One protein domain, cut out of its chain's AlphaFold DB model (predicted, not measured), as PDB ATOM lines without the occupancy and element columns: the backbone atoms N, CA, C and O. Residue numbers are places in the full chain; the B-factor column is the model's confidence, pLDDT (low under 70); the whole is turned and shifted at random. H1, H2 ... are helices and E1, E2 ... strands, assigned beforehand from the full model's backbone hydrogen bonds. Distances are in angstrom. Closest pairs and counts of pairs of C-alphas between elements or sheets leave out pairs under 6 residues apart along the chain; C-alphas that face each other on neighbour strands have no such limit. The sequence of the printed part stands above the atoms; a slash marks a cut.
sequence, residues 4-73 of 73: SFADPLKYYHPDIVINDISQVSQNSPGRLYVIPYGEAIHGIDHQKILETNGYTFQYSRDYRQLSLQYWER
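What this domain is: This is residues 4 to 73 of the 73 residues of an uncharacterized protein of Candidatus Shapirobacteria bacterium (UniProt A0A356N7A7). A small antiparallel sheet of three strands, built on the long hairpin E2 and E3 with the short E1 beside E3, makes a wall with one helix, H3, over one of its faces. H1 lies far from the rest of the named elements, beyond the E1 side of the sheet, and a long loop of residues 13 to 30 leads from it past the side of the sheet where H3 lies; the small H2 lies away from the sheet on that side too. The printed part has 70 residues with three named helices and three named strands, in the order H1 E1 H2 H3 E2 E3, and the sheet order is E1 - E3 - E2. The class is mixed, helices and strands. The whole is compact, with a radius of gyration of the C-alphas of 12.3 A, and its C-alphas span 32 by 25 by 22 A.

Where its parts are: Start at Ser 4 and go on to C-alpha 7 at (16.989, 71.528, 217.743), where H1 begins; it covers residues 7 to 12 and is 8.8 A long from first to last C-alpha. After the stretch from 13 to 30, find C-alpha 31 at (37.540, 61.072, 220.354), where E1 begins; it runs over residues 31 to 34, 10.0 A. H2 follows at residues 39 to 42, 5.2 A, and H3 at residues 46 to 52, 9.8 A. Next comes E2, residues 56 to 63, the longest strand by residues, at 21.6 A. After residues 64 and 65, E3 takes residues 66 to 72, 19.9 A, and ends at C-alpha 72 at (38.557, 56.583, 219.867).

How they stand to each other: Begin with the sheet, where E3 is the inner strand and E1 and E2 are the edge strands. E2 and E3 form a hairpin, antiparallel with 158 degrees between their directions; look for N 61 and O 68 at 2.8 A and N 56 and O 72 at 2.7 A, both within hydrogen-bond range. E1 and E3 are antiparallel at 160 degrees; their C-alphas 31 and 72 face each other at 4.6 A, and N 69 and O 34 are 2.8 A apart, within hydrogen-bond range. E1 and E2 are apart. H3 is on the sheet at a height over the sheet of 9.2 A and runs along the strands, at 5 degrees to E2 on the local plane. It lies over E2 and only just over E3, on which 3 of its 7 C-alphas fall. The closest C-alphas of H3 and E2 are those of Leu 50 and Thr 56, 7.5 A apart. E1, H2 H3 and E2 make a split strand-helix-strand unit, two strands that run the same way with E3 between them in the sheet, and its crossover is right-handed. H2 is close to H3 but not clearly touching it, the closest C-alphas being those of Glu 39 and His 46 at 7.7 A. H2 and H1 are not on the sheet, and H1 is apart from H2, H3, E2 and E3. In H1 and H3 every O i to N i+4 pair is within hydrogen-bond range, while H2, four residues, is too short for such a pair.

The domain as a whole: The two C-alphas farthest apart are those of Gln 26 and Arg 64, at 32.2 A. The printed part has no cut and ends at residue 73, the chain's last residue. The link from H1 to E1 is long, with 18 residues, and the other four links are tight. The mean pLDDT of the printed part is 82.9; look at residues 4 to 9 and residue 17 for values under 70.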
ATOM      1  N   SER A   4      18.241  67.841 211.487       54.62
ATOM      2  CA  SER A   4      16.826  67.970 211.868       54.62
ATOM      3  C   SER A   4      16.517  67.506 213.295       54.62
ATOM      4  O   SER A   4      15.469  67.840 213.832       54.62
ATOM      5  N   PHE A   5      17.415  66.746 213.927       63.34
ATOM      6  CA  PHE A   5      17.270  66.295 215.316       63.34
ATOM      7  C   PHE A   5      18.104  67.127 216.301       63.34
ATOM      8  O   PHE A   5      18.160  66.824 217.491       63.34
ATOM      9  N   ALA A   6      18.769  68.173 215.806       65.56
ATOM     10  CA  ALA A   6      19.669  69.018 216.577       65.56
ATOM     11  C   ALA A   6      18.951  70.062 217.443       65.56
ATOM     12  O   ALA A   6      19.570  70.604 218.355       65.56
ATOM     13  N   ASP A   7      17.685  70.374 217.158       67.62
ATOM     14  CA  ASP A   7      16.989  71.528 217.743       67.62
ATOM     15  C   ASP A   7      16.927  71.517 219.278       67.62
ATOM     16  O   ASP A   7      17.257  72.541 219.880       67.62
ATOM     17  N   PRO A   8      16.616  70.394 219.958       68.81
ATOM     18  CA  PRO A   8      16.640  70.362 221.418       68.81
ATOM     19  C   PRO A   8      18.055  70.558 221.975       68.81
ATOM     20  O   PRO A   8      18.243  71.276 222.951       68.81
ATOM     21  N   LEU A   9      19.064  69.954 221.339       69.94
ATOM     22  CA  LEU A   9      20.462  70.090 221.754       69.94
ATOM     23  C   LEU A   9      20.949  71.531 221.599       69.94
ATOM     24  O   LEU A   9      21.512  72.071 222.542       69.94
ATOM     25  N   LYS A  10      20.662  72.176 220.465       72.00
ATOM     26  CA  LYS A  10      20.992  73.589 220.231       72.00
ATOM     27  C   LYS A  10      20.262  74.526 221.193       72.00
ATOM     28  O   LYS A  10      20.816  75.556 221.558       72.00
ATOM     29  N   TYR A  11      19.037  74.184 221.596       72.94
ATOM     30  CA  TYR A  11      18.261  74.975 222.549       72.94
ATOM     31  C   TYR A  11      18.861  74.940 223.963       72.94
ATOM     32  O   TYR A  11      18.996  75.986 224.593       72.94
ATOM     33  N   TYR A  12      19.234  73.757 224.465       77.06
ATOM     34  CA  TYR A  12      19.785  73.611 225.822       77.06
ATOM     35  C   TYR A  12      21.296  73.865 225.907       77.06
ATOM     36  O   TYR A  12      21.783  74.301 226.948       77.06
ATOM     37  N   HIS A  13      22.029  73.602 224.827       76.38
ATOM     38  CA  HIS A  13      23.484  73.697 224.742       76.38
ATOM     39  C   HIS A  13      23.900  74.278 223.378       76.38
ATOM     40  O   HIS A  13      24.318  73.543 222.477       76.38
ATOM     41  N   PRO A  14      23.757  75.603 223.190       77.12
ATOM     42  CA  PRO A  14      24.048  76.268 221.915       77.12
ATOM     43  C   PRO A  14      25.532  76.223 221.523       77.12
ATOM     44  O   PRO A  14      25.879  76.482 220.374       77.12
ATOM     45  N   ASP A  15      26.408  75.896 222.470       79.12
ATOM     46  CA  ASP A  15      27.846  75.703 222.311       79.12
ATOM     47  C   ASP A  15      28.218  74.364 221.647       79.12
ATOM     48  O   ASP A  15      29.333  74.213 221.144       79.12
ATOM     49  N   ILE A  16      27.293  73.398 221.589       73.31
ATOM     50  CA  ILE A  16      27.546  72.097 220.963       73.31
ATOM     51  C   ILE A  16      27.483  72.215 219.436       73.31
ATOM     52  O   ILE A  16      26.437  72.476 218.838       73.31
ATOM     53  N   VAL A  17      28.611  71.926 218.782       69.50
ATOM     54  CA  VAL A  17      28.703  71.835 217.320       69.50
ATOM     55  C   VAL A  17      28.240  70.455 216.860       69.50
ATOM     56  O   VAL A  17      28.873  69.438 217.148       69.50
ATOM     57  N   ILE A  18      27.135  70.418 216.117       71.31
ATOM     58  CA  ILE A  18      26.568  69.180 215.577       71.31
ATOM     59  C   ILE A  18      27.023  69.011 214.131       71.31
ATOM     60  O   ILE A  18      26.604  69.761 213.253       71.31
ATOM     61  N   ASN A  19      27.849  67.993 213.898       73.25
ATOM     62  CA  ASN A  19      28.354  67.648 212.574       73.25
ATOM     63  C   ASN A  19      27.596  66.455 211.977       73.25
ATOM     64  O   ASN A  19      27.166  65.538 212.692       73.25
ATOM     65  N   ASP A  20      27.461  66.461 210.652       75.69
ATOM     66  CA  ASP A  20      26.983  65.305 209.901       75.69
ATOM     67  C   ASP A  20      28.017  64.175 210.001       75.69
ATOM     68  O   ASP A  20      29.224  64.400 209.919       75.69
ATOM     69  N   ILE A  21      27.541  62.950 210.215       78.81
ATOM     70  CA  ILE A  21      28.427  61.801 210.400       78.81
ATOM     71  C   ILE A  21      29.145  61.390 209.111       78.81
ATOM     72  O   ILE A  21      30.248  60.858 209.169       78.81
ATOM     73  N   SER A  22      28.573  61.713 207.950       75.69
ATOM     74  CA  SER A  22      29.228  61.549 206.649       75.69
ATOM     75  C   SER A  22      30.463  62.440 206.477       75.69
ATOM     76  O   SER A  22      31.289  62.171 205.610       75.69
ATOM     77  N   GLN A  23      30.609  63.487 207.297       81.12
ATOM     78  CA  GLN A  23      31.740  64.418 207.258       81.12
ATOM     79  C   GLN A  23      32.882  64.005 208.201       81.12
ATOM     80  O   GLN A  23      33.877  64.727 208.314       81.12
ATOM     81  N   VAL A  24      32.759  62.864 208.893       83.25
ATOM     82  CA  VAL A  24      33.874  62.306 209.665       83.25
ATOM     83  C   VAL A  24      35.018  62.000 208.705       83.25
ATOM     84  O   VAL A  24      34.855  61.295 207.712       83.25
ATOM     85  N   SER A  25      36.181  62.562 209.009       80.75
ATOM     86  CA  SER A  25      37.388  62.435 208.203       80.75
ATOM     87  C   SER A  25      38.612  62.317 209.105       80.75
ATOM     88  O   SER A  25      38.519  62.386 210.334       80.75
ATOM     89  N   GLN A  26      39.797  62.196 208.507       75.81
ATOM     90  CA  GLN A  26      41.034  62.113 209.280       75.81
ATOM     91  C   GLN A  26      41.341  63.369 210.114       75.81
ATOM     92  O   GLN A  26      42.072  63.258 211.100       75.81
ATOM     93  N   ASN A  27      40.756  64.519 209.761       81.12
ATOM     94  CA  ASN A  27      40.894  65.780 210.494       81.12
ATOM     95  C   ASN A  27      39.895  65.918 211.657       81.12
ATOM     96  O   ASN A  27      39.939  66.906 212.390       81.12
ATOM     97  N   SER A  28      38.980  64.960 211.825       84.81
ATOM     98  CA  SER A  28      38.048  64.948 212.950       84.81
ATOM     99  C   SER A  28      38.770  64.673 214.283       84.81
ATOM    100  O   SER A  28      39.854  64.076 214.289       84.81
ATOM    101  N   PRO A  29      38.191  65.101 215.422       86.69
ATOM    102  CA  PRO A  29      38.765  64.848 216.742       86.69
ATOM    103  C   PRO A  29      38.989  63.355 216.984       86.69
ATOM    104  O   PRO A  29      38.107  62.555 216.702       86.69
ATOM    105  N   GLY A  30      40.124  62.982 217.584       88.94
ATOM    106  CA  GLY A  30      40.453  61.574 217.861       88.94
ATOM    107  C   GLY A  30      39.493  60.864 218.825       88.94
ATOM    108  O   GLY A  30      39.548  59.647 218.943       88.94
ATOM    109  N   ARG A  31      38.596  61.605 219.488       90.44
ATOM    110  CA  ARG A  31      37.540  61.072 220.354       90.44
ATOM    111  C   ARG A  31      36.190  61.592 219.914       90.44
ATOM    112  O   ARG A  31      36.019  62.801 219.754       90.44
ATOM    113  N   LEU A  32      35.231  60.683 219.789       89.31
ATOM    114  CA  LEU A  32      33.874  60.987 219.365       89.31
ATOM    115  C   LEU A  32      32.849  60.378 220.318       89.31
ATOM    116  O   LEU A  32      33.011  59.276 220.842       89.31
ATOM    117  N   TYR A  33      31.767  61.127 220.492       87.44
ATOM    118  CA  TYR A  33      30.566  60.718 221.200       87.44
ATOM    119  C   TYR A  33      29.453  60.589 220.173       87.44
ATOM    120  O   TYR A  33      29.187  61.535 219.429       87.44
ATOM    121  N   VAL A  34      28.811  59.428 220.122       87.12
ATOM    122  CA  VAL A  34      27.779  59.138 219.126       87.12
ATOM    123  C   VAL A  34      26.504  58.721 219.833       87.12
ATOM    124  O   VAL A  34      26.502  57.800 220.642       87.12
ATOM    125  N   ILE A  35      25.413  59.412 219.518       86.75
ATOM    126  CA  ILE A  35      24.066  59.010 219.910       86.75
ATOM    127  C   ILE A  35      23.415  58.446 218.642       86.75
ATOM    128  O   ILE A  35      23.054  59.242 217.767       86.75
ATOM    129  N   PRO A  36      23.297  57.113 218.501       83.06
ATOM    130  CA  PRO A  36      22.693  56.492 217.335       83.06
ATOM    131  C   PRO A  36      21.182  56.703 217.393       83.06
ATOM    132  O   PRO A  36      20.427  55.933 217.983       83.06
ATOM    133  N   TYR A  37      20.740  57.820 216.824       76.44
ATOM    134  CA  TYR A  37      19.346  58.233 216.819       76.44
ATOM    135  C   TYR A  37      18.893  58.512 215.389       76.44
ATOM    136  O   TYR A  37      19.465  59.351 214.695       76.44
ATOM    137  N   GLY A  38      17.865  57.788 214.943       73.25
ATOM    138  CA  GLY A  38      17.285  57.943 213.605       73.25
ATOM    139  C   GLY A  38      18.096  57.318 212.467       73.25
ATOM    140  O   GLY A  38      17.649  57.336 211.328       73.25
ATOM    141  N   GLU A  39      19.245  56.707 212.737       79.56
ATOM    142  CA  GLU A  39      20.108  56.112 211.707       79.56
ATOM    143  C   GLU A  39      19.397  55.050 210.859       79.56
ATOM    144  O   GLU A  39      19.501  55.076 209.633       79.56
ATOM    145  N   ALA A  40      18.584  54.196 211.492       71.38
ATOM    146  CA  ALA A  40      17.769  53.188 210.811       71.38
ATOM    147  C   ALA A  40      16.732  53.796 209.850       71.38
ATOM    148  O   ALA A  40      16.402  53.191 208.835       71.38
ATOM    149  N   ILE A  41      16.239  55.004 210.144       77.50
ATOM    150  CA  ILE A  41      15.273  55.723 209.297       77.50
ATOM    151  C   ILE A  41      15.963  56.239 208.027       77.50
ATOM    152  O   ILE A  41      15.346  56.314 206.969       77.50
ATOM    153  N   HIS A  42      17.252  56.569 208.124       74.56
ATOM    154  CA  HIS A  42      18.032  57.163 207.041       74.56
ATOM    155  C   HIS A  42      18.998  56.181 206.357       74.56
ATOM    156  O   HIS A  42      19.732  56.586 205.459       74.56
ATOM    157  N   GLY A  43      18.998  54.906 206.758       81.00
ATOM    158  CA  GLY A  43      19.871  53.874 206.190       81.00
ATOM    159  C   GLY A  43      21.363  54.121 206.435       81.00
ATOM    160  O   GLY A  43      22.189  53.709 205.624       81.00
ATOM    161  N   ILE A  44      21.713  54.822 207.518       84.12
ATOM    162  CA  ILE A  44      23.101  55.142 207.869       84.12
ATOM    163  C   ILE A  44      23.630  54.083 208.836       84.12
ATOM    164  O   ILE A  44      22.991  53.787 209.840       84.12
ATOM    165  N   ASP A  45      24.823  53.559 208.562       88.56
ATOM    166  CA  ASP A  45      25.565  52.680 209.468       88.56
ATOM    167  C   ASP A  45      26.787  53.434 210.004       88.56
ATOM    168  O   ASP A  45      27.846  53.491 209.371       88.56
ATOM    169  N   HIS A  46      26.618  54.086 211.155       89.06
ATOM    170  CA  HIS A  46      27.685  54.881 211.754       89.06
ATOM    171  C   HIS A  46      28.894  54.044 212.163       89.06
ATOM    172  O   HIS A  46      30.013  54.542 212.072       89.06
ATOM    173  N   GLN A  47      28.688  52.800 212.604       91.12
ATOM    174  CA  GLN A  47      29.773  51.944 213.078       91.12
ATOM    175  C   GLN A  47      30.736  51.687 211.931       91.12
ATOM    176  O   GLN A  47      31.922  51.993 212.033       91.12
ATOM    177  N   LYS A  48      30.194  51.285 210.777       91.50
ATOM    178  CA  LYS A  48      30.984  51.074 209.566       91.50
ATOM    179  C   LYS A  48      31.716  52.338 209.110       91.50
ATOM    180  O   LYS A  48      32.871  52.260 208.690       91.50
ATOM    181  N   ILE A  49      31.067  53.506 209.179       90.12
ATOM    182  CA  ILE A  49      31.693  54.792 208.828       90.12
ATOM    183  C   ILE A  49      32.881  55.082 209.754       90.12
ATOM    184  O   ILE A  49      33.949  55.467 209.280       90.12
ATOM    185  N   LEU A  50      32.713  54.892 211.061       91.44
ATOM    186  CA  LEU A  50      33.737  55.179 212.063       91.44
ATOM    187  C   LEU A  50      34.908  54.196 211.980       91.44
ATOM    188  O   LEU A  50      36.056  54.636 211.937       91.44
ATOM    189  N   GLU A  51      34.632  52.901 211.851       92.88
ATOM    190  CA  GLU A  51      35.649  51.861 211.655       92.88
ATOM    191  C   GLU A  51      36.470  52.104 210.382       92.88
ATOM    192  O   GLU A  51      37.699  52.042 210.407       92.88
ATOM    193  N   THR A  52      35.815  52.485 209.277       92.19
ATOM    194  CA  THR A  52      36.500  52.839 208.017       92.19
ATOM    195  C   THR A  52      37.424  54.051 208.185       92.19
ATOM    196  O   THR A  52      38.440  54.164 207.501       92.19
ATOM    197  N   ASN A  53      37.103  54.950 209.118       90.12
ATOM    198  CA  ASN A  53      37.918  56.115 209.460       90.12
ATOM    199  C   ASN A  53      38.935  55.847 210.589       90.12
ATOM    200  O   ASN A  53      39.592  56.782 211.057       90.12
ATOM    201  N   GLY A  54      39.100  54.585 210.999       92.19
ATOM    202  CA  GLY A  54      40.099  54.146 211.973       92.19
ATOM    203  C   GLY A  54      39.685  54.302 213.435       92.19
ATOM    204  O   GLY A  54      40.529  54.139 214.308       92.19
ATOM    205  N   TYR A  55      38.423  54.615 213.722       94.19
ATOM    206  CA  TYR A  55      37.936  54.650 215.097       94.19
ATOM    207  C   TYR A  55      37.608  53.243 215.594       94.19
ATOM    208  O   TYR A  55      37.118  52.390 214.857       94.19
ATOM    209  N   THR A  56      37.815  53.038 216.885       95.31
ATOM    210  CA  THR A  56      37.489  51.824 217.622       95.31
ATOM    211  C   THR A  56      36.431  52.128 218.670       95.31
ATOM    212  O   THR A  56      36.498  53.139 219.378       95.31
ATOM    213  N   PHE A  57      35.433  51.253 218.757       95.44
ATOM    214  CA  PHE A  57      34.416  51.327 219.796       95.44
ATOM    215  C   PHE A  57      35.043  51.024 221.157       95.44
ATOM    216  O   PHE A  57      35.723  50.012 221.321       95.44
ATOM    217  N   GLN A  58      34.787  51.889 222.134       96.88
ATOM    218  CA  GLN A  58      35.311  51.737 223.489       96.88
ATOM    219  C   GLN A  58      34.243  51.181 224.428       96.88
ATOM    220  O   GLN A  58      34.408  50.122 225.027       96.88
ATOM    221  N   TYR A  59      33.131  51.902 224.563       94.44
ATOM    222  CA  TYR A  59      32.005  51.495 225.396       94.44
ATOM    223  C   TYR A  59      30.739  52.265 225.024       94.44
ATOM    224  O   TYR A  59      30.783  53.306 224.366       94.44
ATOM    225  N   SER A  60      29.600  51.781 225.512       94.44
ATOM    226  CA  SER A  60      28.331  52.500 225.481       94.44
ATOM    227  C   SER A  60      27.793  52.717 226.892       94.44
ATOM    228  O   SER A  60      28.104  51.981 227.830       94.44
ATOM    229  N   ARG A  61      26.997  53.772 227.060       93.50
ATOM    230  CA  ARG A  61      26.177  53.998 228.249       93.50
ATOM    231  C   ARG A  61      24.754  54.275 227.824       93.50
ATOM    232  O   ARG A  61      24.532  55.134 226.977       93.50
ATOM    233  N   ASP A  62      23.814  53.614 228.476       91.25
ATOM    234  CA  ASP A  62      22.397  53.834 228.234       91.25
ATOM    235  C   ASP A  62      21.804  54.717 229.330       91.25
ATOM    236  O   ASP A  62      21.998  54.492 230.527       91.25
ATOM    237  N   TYR A  63      21.057  55.736 228.921       84.00
ATOM    238  CA  TYR A  63      20.310  56.595 229.827       84.00
ATOM    239  C   TYR A  63      18.965  56.945 229.204       84.00
ATOM    240  O   TYR A  63      18.909  57.507 228.116       84.00
ATOM    241  N   ARG A  64      17.864  56.620 229.895       85.25
ATOM    242  CA  ARG A  64      16.493  56.880 229.414       85.25
ATOM    243  C   ARG A  64      16.265  56.418 227.963       85.25
ATOM    244  O   ARG A  64      15.740  57.172 227.155       85.25
ATOM    245  N   GLN A  65      16.672  55.186 227.647       79.88
ATOM    246  CA  GLN A  65      16.559  54.578 226.307       79.88
ATOM    247  C   GLN A  65      17.383  55.264 225.202       79.88
ATOM    248  O   GLN A  65      17.255  54.909 224.034       79.88
ATOM    249  N   LEU A  66      18.252  56.212 225.555       81.50
ATOM    250  CA  LEU A  66      19.256  56.754 224.653       81.50
ATOM    251  C   LEU A  66      20.577  56.048 224.919       81.50
ATOM    252  O   LEU A  66      21.081  56.079 226.044       81.50
ATOM    253  N   SER A  67      21.131  55.436 223.877       87.19
ATOM    254  CA  SER A  67      22.485  54.902 223.927       87.19
ATOM    255  C   SER A  67      23.472  56.008 223.571       87.19
ATOM    256  O   SER A  67      23.276  56.735 222.602       87.19
ATOM    257  N   LEU A  68      24.522  56.159 224.365       89.69
ATOM    258  CA  LEU A  68      25.646  57.039 224.084       89.69
ATOM    259  C   LEU A  68      26.886  56.174 223.909       89.69
ATOM    260  O   LEU A  68      27.336  55.532 224.856       89.69
ATOM    261  N   GLN A  69      27.439  56.171 222.706       92.06
ATOM    262  CA  GLN A  69      28.622  55.404 222.351       92.06
ATOM    263  C   GLN A  69      29.876  56.272 222.356       92.06
ATOM    264  O   GLN A  69      29.844  57.437 221.955       92.06
ATOM    265  N   TYR A  70      30.981  55.667 222.773       92.88
ATOM    266  CA  TYR A  70      32.299  56.278 222.834       92.88
ATOM    267  C   TYR A  70      33.226  55.607 221.830       92.88
ATOM    268  O   TYR A  70      33.361  54.381 221.824       92.88
ATOM    269  N   TRP A  71      33.874  56.433 221.015       94.06
ATOM    270  CA  TRP A  71      34.762  56.010 219.941       94.06
ATOM    271  C   TRP A  71      36.097  56.748 220.040       94.06
ATOM    272  O   TRP A  71      36.121  57.959 220.279       94.06
ATOM    273  N   GLU A  72      37.198  56.029 219.838       94.12
ATOM    274  CA  GLU A  72      38.557  56.583 219.867       94.12
ATOM    275  C   GLU A  72      39.390  56.033 218.706       94.12
ATOM    276  O   GLU A  72      39.246  54.867 218.340       94.12
ATOM    277  N   ARG A  73      40.222  56.883 218.109       92.50
ATOM    278  CA  ARG A  73      41.160  56.529 217.039       92.50
ATOM    279  C   ARG A  73      42.589  56.515 217.558       92.50
ATOM    280  O   ARG A  73      42.969  57.519 218.204       92.50
TER     281      ARG A  73